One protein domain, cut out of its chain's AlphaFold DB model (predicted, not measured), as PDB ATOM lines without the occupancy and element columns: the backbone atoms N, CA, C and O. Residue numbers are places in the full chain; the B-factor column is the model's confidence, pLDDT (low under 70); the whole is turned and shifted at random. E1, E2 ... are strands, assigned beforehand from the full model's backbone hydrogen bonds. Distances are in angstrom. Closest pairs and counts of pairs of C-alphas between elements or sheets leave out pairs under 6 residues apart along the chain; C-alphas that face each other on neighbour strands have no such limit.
ATOM      1  N   GLY A 160      70.304  75.272 162.165       67.19
ATOM      2  CA  GLY A 160      70.299  76.717 162.296       67.19
ATOM      3  C   GLY A 160      68.931  77.214 162.716       67.19
ATOM      4  O   GLY A 160      67.910  76.649 162.317       67.19
ATOM      5  N   GLN A 161      68.917  78.266 163.524       75.62
ATOM      6  CA  GLN A 161      67.708  79.039 163.748       75.62
ATOM      7  C   GLN A 161      67.564  80.022 162.593       75.62
ATOM      8  O   GLN A 161      68.493  80.775 162.302       75.62
ATOM      9  N   ALA A 162      66.418  79.985 161.918       77.69
ATOM     10  CA  ALA A 162      66.064  80.952 160.892       77.69
ATOM     11  C   ALA A 162      65.061  81.949 161.478       77.69
ATOM     12  O   ALA A 162      63.963  81.569 161.885       77.69
ATOM     13  N   GLU A 163      65.425  83.227 161.508       82.81
ATOM     14  CA  GLU A 163      64.468  84.299 161.749       82.81
ATOM     15  C   GLU A 163      63.762  84.588 160.428       82.81
ATOM     16  O   GLU A 163      64.403  84.875 159.416       82.81
ATOM     17  N   TYR A 164      62.438  84.523 160.421       77.12
ATOM     18  CA  TYR A 164      61.643  84.825 159.241       77.12
ATOM     19  C   TYR A 164      61.185  86.283 159.269       77.12
ATOM     20  O   TYR A 164      60.675  86.785 160.266       77.12
ATOM     21  N   SER A 165      61.344  86.975 158.146       81.19
ATOM     22  CA  SER A 165      60.730  88.280 157.910       81.19
ATOM     23  C   SER A 165      59.198  88.190 157.944       81.19
ATOM     24  O   SER A 165      58.610  87.111 157.838       81.19
ATOM     25  N   TYR A 166      58.528  89.345 157.985       75.25
ATOM     26  CA  TYR A 166      57.063  89.429 157.907       75.25
ATOM     27  C   TYR A 166      56.465  88.786 156.637       75.25
ATOM     28  O   TYR A 166      55.279  88.473 156.620       75.25
ATOM     29  N   ARG A 167      57.275  88.560 155.587       71.81
ATOM     30  CA  ARG A 167      56.891  87.850 154.351       71.81
ATOM     31  C   ARG A 167      57.264  86.362 154.350       71.81
ATOM     32  O   ARG A 167      57.296  85.757 153.287       71.81
ATOM     33  N   ALA A 168      57.612  85.788 155.503       69.25
ATOM     34  CA  ALA A 168      58.106  84.413 155.634       69.25
ATOM     35  C   ALA A 168      59.373  84.103 154.802       69.25
ATOM     36  O   ALA A 168      59.690  82.945 154.552       69.25
ATOM     37  N   MET A 169      60.137  85.127 154.407       65.25
ATOM     38  CA  MET A 169      61.489  84.947 153.862       65.25
ATOM     39  C   MET A 169      62.488  84.876 155.012       65.25
ATOM     40  O   MET A 169      62.343  85.646 155.961       65.25
ATOM     41  N   ILE A 170      63.505  84.018 154.924       73.19
ATOM     42  CA  ILE A 170      64.594  83.963 155.912       73.19
ATOM     43  C   ILE A 170      65.295  85.324 155.932       73.19
ATOM     44  O   ILE A 170      65.836  85.763 154.921       73.19
ATOM     45  N   LYS A 171      65.244  86.003 157.074       86.06
ATOM     46  CA  LYS A 171      65.867  87.305 157.322       86.06
ATOM     47  C   LYS A 171      67.279  87.125 157.860       86.06
ATOM     48  O   LYS A 171      68.211  87.749 157.366       86.06
ATOM     49  N   THR A 172      67.430  86.262 158.856       84.50
ATOM     50  CA  THR A 172      68.724  85.848 159.393       84.50
ATOM     51  C   THR A 172      68.704  84.346 159.611       84.50
ATOM     52  O   THR A 172      67.650  83.731 159.779       84.50
ATOM     53  N   SER A 173      69.881  83.741 159.575       82.56
ATOM     54  CA  SER A 173      70.045  82.334 159.896       82.56
ATOM     55  C   SER A 173      71.341  82.155 160.657       82.56
ATOM     56  O   SER A 173      72.413  82.420 160.106       82.56
ATOM     57  N   ILE A 174      71.247  81.724 161.904       83.31
ATOM     58  CA  ILE A 174      72.409  81.520 162.765       83.31
ATOM     59  C   ILE A 174      72.630  80.023 162.894       83.31
ATOM     60  O   ILE A 174      71.706  79.279 163.222       83.31
ATOM     61  N   CYS A 175      73.854  79.583 162.612       81.81
ATOM     62  CA  CYS A 175      74.251  78.206 162.843       81.81
ATOM     63  C   CYS A 175      74.558  78.018 164.321       81.81
ATOM     64  O   CYS A 175      75.478  78.642 164.850       81.81
ATOM     65  N   GLU A 176      73.809  77.143 164.978       81.88
ATOM     66  CA  GLU A 176      74.153  76.724 166.328       81.88
ATOM     67  C   GLU A 176      75.097  75.529 166.257       81.88
ATOM     68  O   GLU A 176      74.868  74.578 165.503       81.88
ATOM     69  N   VAL A 177      76.170  75.580 167.047       86.44
ATOM     70  CA  VAL A 177      77.060  74.436 167.229       86.44
ATOM     71  C   VAL A 177      76.334  73.431 168.117       86.44
ATOM     72  O   VAL A 177      76.174  73.652 169.317       86.44
ATOM     73  N   CYS A 178      75.868  72.334 167.524       89.50
ATOM     74  CA  CYS A 178      75.310  71.225 168.289       89.50
ATOM     75  C   CYS A 178      76.368  70.560 169.168       89.50
ATOM     76  O   CYS A 178      77.559  70.570 168.843       89.50
ATOM     77  N   ASN A 179      75.913  69.852 170.205       94.06
ATOM     78  CA  ASN A 179      76.740  68.846 170.855       94.06
ATOM     79  C   ASN A 179      77.361  67.912 169.798       94.06
ATOM     80  O   ASN A 179      76.704  67.509 168.836       94.06
ATOM     81  N   SER A 180      78.628  67.553 170.002       94.12
ATOM     82  CA  SER A 180      79.382  66.644 169.139       94.12
ATOM     83  C   SER A 180      78.681  65.308 168.847       94.12
ATOM     84  O   SER A 180      78.992  64.701 167.823       94.12
ATOM     85  N   THR A 181      77.734  64.872 169.684       95.56
ATOM     86  CA  THR A 181      76.953  63.636 169.513       95.56
ATOM     87  C   THR A 181      75.684  63.804 168.664       95.56
ATOM     88  O   THR A 181      75.194  62.816 168.110       95.56
ATOM     89  N   CYS A 182      75.157  65.025 168.501       93.94
ATOM     90  CA  CYS A 182      73.961  65.268 167.689       93.94
ATOM     91  C   CYS A 182      74.300  65.301 166.189       93.94
ATOM     92  O   CYS A 182      75.285  65.919 165.775       93.94
ATOM     93  N   GLU A 183      73.448  64.699 165.357       90.50
ATOM     94  CA  GLU A 183      73.442  64.959 163.910       90.50
ATOM     95  C   GLU A 183      72.684  66.264 163.628       90.50
ATOM     96  O   GLU A 183      73.206  67.164 162.966       90.50
ATOM     97  N   GLU A 184      71.491  66.390 164.209       89.88
ATOM     98  CA  GLU A 184      70.698  67.614 164.240       89.88
ATOM     99  C   GLU A 184      70.316  67.927 165.687       89.88
ATOM    100  O   GLU A 184      69.895  67.043 166.436       89.88
ATOM    101  N   CYS A 185      70.401  69.192 166.089       90.31
ATOM    102  CA  CYS A 185      70.007  69.633 167.422       90.31
ATOM    103  C   CYS A 185      68.859  70.640 167.397       90.31
ATOM    104  O   CYS A 185      68.626  71.320 166.396       90.31
ATOM    105  N   GLN A 186      68.115  70.662 168.500       89.38
ATOM    106  CA  GLN A 186      67.095  71.662 168.799       89.38
ATOM    107  C   GLN A 186      67.728  72.896 169.454       89.38
ATOM    108  O   GLN A 186      67.289  74.013 169.212       89.38
ATOM    109  N   ASN A 187      68.749  72.677 170.286       89.00
ATOM    110  CA  ASN A 187      69.619  73.699 170.861       89.00
ATOM    111  C   ASN A 187      70.992  73.072 171.182       89.00
ATOM    112  O   ASN A 187      71.226  71.902 170.885       89.00
ATOM    113  N   GLN A 188      71.897  73.806 171.832       89.44
ATOM    114  CA  GLN A 188      73.241  73.307 172.172       89.44
ATOM    115  C   GLN A 188      73.259  72.020 173.028       89.44
ATOM    116  O   GLN A 188      74.247  71.287 173.009       89.44
ATOM    117  N   ILE A 189      72.182  71.732 173.768       92.88
ATOM    118  CA  ILE A 189      72.089  70.608 174.713       92.88
ATOM    119  C   ILE A 189      71.296  69.439 174.115       92.88
ATOM    120  O   ILE A 189      71.710  68.286 174.236       92.88
ATOM    121  N   TYR A 190      70.156  69.723 173.485       95.62
ATOM    122  CA  TYR A 190      69.196  68.717 173.047       95.62
ATOM    123  C   TYR A 190      69.306  68.415 171.560       95.62
ATOM    124  O   TYR A 190      69.250  69.301 170.705       95.62
ATOM    125  N   CYS A 191      69.362  67.129 171.252       95.38
ATOM    126  CA  CYS A 191      69.405  66.600 169.906       95.38
ATOM    127  C   CYS A 191      67.989  66.283 169.402       95.38
ATOM    128  O   CYS A 191      67.146  65.805 170.156       95.38
ATOM    129  N   SER A 192      67.738  66.524 168.117       93.81
ATOM    130  CA  SER A 192      66.564  66.011 167.386       93.81
ATOM    131  C   SER A 192      66.904  64.754 166.574       93.81
ATOM    132  O   SER A 192      66.019  63.982 166.228       93.81
ATOM    133  N   SER A 193      68.190  64.518 166.298       94.06
ATOM    134  CA  SER A 193      68.717  63.252 165.779       94.06
ATOM    135  C   SER A 193      70.183  63.075 166.178       94.06
ATOM    136  O   SER A 193      70.872  64.042 166.518       94.06
ATOM    137  N   CYS A 194      70.660  61.834 166.148       94.75
ATOM    138  CA  CYS A 194      71.977  61.455 166.647       94.75
ATOM    139  C   CYS A 194      72.905  61.000 165.534       94.75
ATOM    140  O   CYS A 194      72.460  60.441 164.535       94.75
ATOM    141  N   LYS A 195      74.208  61.228 165.717       92.50
ATOM    142  CA  LYS A 195      75.219  60.662 164.821       92.50
ATOM    143  C   LYS A 195      75.256  59.137 164.951       92.50
ATOM    144  O   LYS A 195      74.912  58.584 165.994       92.50
ATOM    145  N   LYS A 196      75.762  58.465 163.914       89.12
ATOM    146  CA  LYS A 196      76.017  57.017 163.919       89.12
ATOM    147  C   LYS A 196      76.820  56.597 165.161       89.12
ATOM    148  O   LYS A 196      77.764  57.282 165.549       89.12
ATOM    149  N   GLY A 197      76.436  55.473 165.769       91.12
ATOM    150  CA  GLY A 197      76.984  54.983 167.045       91.12
ATOM    151  C   GLY A 197      76.251  55.508 168.287       91.12
ATOM    152  O   GLY A 197      76.458  54.992 169.385       91.12
ATOM    153  N   TYR A 198      75.351  56.478 168.113       94.94
ATOM    154  CA  TYR A 198      74.488  57.013 169.158       94.94
ATOM    155  C   TYR A 198      73.015  56.795 168.808       94.94
ATOM    156  O   TYR A 198      72.661  56.617 167.645       94.94
ATOM    157  N   TYR A 199      72.155  56.858 169.818       96.44
ATOM    158  CA  TYR A 199      70.703  56.855 169.668       96.44
ATOM    159  C   TYR A 199      70.083  57.984 170.483       96.44
ATOM    160  O   TYR A 199      70.675  58.467 171.452       96.44
ATOM    161  N   LEU A 200      68.899  58.430 170.076       97.56
ATOM    162  CA  LEU A 200      68.178  59.509 170.732       97.56
ATOM    163  C   LEU A 200      67.344  58.954 171.882       97.56
ATOM    164  O   LEU A 200      66.382  58.230 171.652       97.56
ATOM    165  N   GLU A 201      67.662  59.348 173.110       98.00
ATOM    166  CA  GLU A 201      66.782  59.199 174.265       98.00
ATOM    167  C   GLU A 201      65.949  60.467 174.436       98.00
ATOM    168  O   GLU A 201      66.468  61.513 174.840       98.00
ATOM    169  N   LYS A 202      64.651  60.384 174.133       97.81
ATOM    170  CA  LYS A 202      63.727  61.503 174.330       97.81
ATOM    171  C   LYS A 202      63.596  61.847 175.812       97.81
ATOM    172  O   LYS A 202      63.565  60.964 176.670       97.81
ATOM    173  N   ILE A 203      63.435  63.137 176.106       96.81
ATOM    174  CA  ILE A 203      63.190  63.619 177.480       96.81
ATOM    175  C   ILE A 203      61.834  63.117 177.989       96.81
ATOM    176  O   ILE A 203      61.696  62.758 179.155       96.81
ATOM    177  N   SER A 204      60.834  63.085 177.110       96.25
ATOM    178  CA  SER A 204      59.511  62.522 177.372       96.25
ATOM    179  C   SER A 204      58.886  62.015 176.072       96.25
ATOM    180  O   SER A 204      59.341  62.353 174.979       96.25
ATOM    181  N   LEU A 205      57.810  61.234 176.177       93.81
ATOM    182  CA  LEU A 205      57.065  60.740 175.012       93.81
ATOM    183  C   LEU A 205      56.367  61.860 174.217       93.81
ATOM    184  O   LEU A 205      56.008  61.657 173.063       93.81
ATOM    185  N   LEU A 206      56.199  63.046 174.814       93.31
ATOM    186  CA  LEU A 206      55.497  64.186 174.209       93.31
ATOM    187  C   LEU A 206      56.405  65.080 173.352       93.31
ATOM    188  O   LEU A 206      55.915  65.993 172.693       93.31
ATOM    189  N   VAL A 207      57.721  64.851 173.371       94.19
ATOM    190  CA  VAL A 207      58.696  65.665 172.634       94.19
ATOM    191  C   VAL A 207      59.494  64.821 171.645       94.19
ATOM    192  O   VAL A 207      59.731  63.635 171.850       94.19
ATOM    193  N   SER A 208      59.942  65.443 170.555       93.75
ATOM    194  CA  SER A 208      60.750  64.800 169.509       93.75
ATOM    195  C   SER A 208      62.263  64.970 169.698       93.75
ATOM    196  O   SER A 208      63.031  64.591 168.819       93.75
ATOM    197  N   TYR A 209      62.701  65.542 170.822       95.56
ATOM    198  CA  TYR A 209      64.107  65.826 171.113       95.56
ATOM    199  C   TYR A 209      64.541  65.264 172.472       95.56
ATOM    200  O   TYR A 209      63.726  64.971 173.352       95.56
ATOM    201  N   GLY A 210      65.851  65.128 172.653       97.25
ATOM    202  CA  GLY A 210      66.445  64.653 173.894       97.25
ATOM    203  C   GLY A 210      67.956  64.507 173.823       97.25
ATOM    204  O   GLY A 210      68.626  65.372 173.265       97.25
ATOM    205  N   TYR A 211      68.506  63.460 174.426       97.88
ATOM    206  CA  TYR A 211      69.950  63.276 174.551       97.88
ATOM    207  C   TYR A 211      70.436  62.162 173.634       97.88
ATOM    208  O   TYR A 211      69.871  61.073 173.629       97.88
ATOM    209  N   CYS A 212      71.525  62.403 172.907       97.69
ATOM    210  CA  CYS A 212      72.205  61.320 172.208       97.69
ATOM    211  C   CYS A 212      73.038  60.500 173.190       97.69
ATOM    212  O   CYS A 212      73.987  61.006 173.793       97.69
ATOM    213  N   LYS A 213      72.676  59.230 173.345       97.25
ATOM    214  CA  LYS A 213      73.366  58.253 174.186       97.25
ATOM    215  C   LYS A 213      74.188  57.318 173.314       97.25
ATOM    216  O   LYS A 213      73.775  56.973 172.211       97.25
ATOM    217  N   LEU A 214      75.372  56.946 173.793       96.06
ATOM    218  CA  LEU A 214      76.211  55.964 173.115       96.06
ATOM    219  C   LEU A 214      75.532  54.591 173.198       96.06
ATOM    220  O   LEU A 214      75.015  54.230 174.257       96.06
ATOM    221  N   LYS A 215      75.537  53.832 172.099       95.31
ATOM    222  CA  LYS A 215      75.045  52.447 172.095       95.31
ATOM    223  C   LYS A 215      75.881  51.590 173.052       95.31
ATOM    224  O   LYS A 215      77.107  51.669 173.036       95.31
TER     225      LYS A 215
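Overview. This is residues 160 to 215 of the 737 residues of an uncharacterized protein of Stylonychia lemnae (UniProt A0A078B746). Three strand hairpins are strung along an elongated, loose model: E3-E4 and E5-E6 pack together as a small body, and E1-E2 makes an arm set off at one end of the long axis. The 56 printed residues have six named strands, E1 to E6 in order, and no named helix; the class is all strand. They form three separate antiparallel sheets, E1 - E2, E3 - E4 and E5 - E6. The radius of gyration of the C-alphas is 13.4 A, and the spans are 43 by 24 by 15 A.

Arrangement. E1, residues 160 to 164, and E2, residues 170 to 175, form an antiparallel hairpin at 164 degrees, with N 163 and O 172 2.9 A apart, within hydrogen-bond range. E3, residues 182 to 185, and E4, residues 191 to 194, form a second hairpin at 171 degrees, with N 192 and O 184 at 2.8 A. E2 and E3 are apart. E5, residues 198 to 202, and E6, residues 210 to 214, form the third hairpin at 149 degrees, with N 211 and O 201 at 2.8 A. The closest C-alphas of E4 and E6 are those of Cys 191 and Gly 210, 5.3 A; those of E4 and E5 are of Cys 194 and Leu 200, 5.9 A. E3 and E5 are only just apart, closest at 8.4 A.

Along the chain. E1 begins at C-alpha 160 (70.299, 76.717, 162.296). E2 is 13.2 A long, E5 12.8 A and E6 13.1 A. E6 ends at C-alpha 214 (76.211, 55.964, 173.115).

Size, cuts and confidence. The C-alphas farthest apart are those of Arg 167 and Lys 215, 43.6 A. The printed part has no cut and no long link. Mean pLDDT of the printed part is 88.9; residues 160, 168 and 169 are under 70.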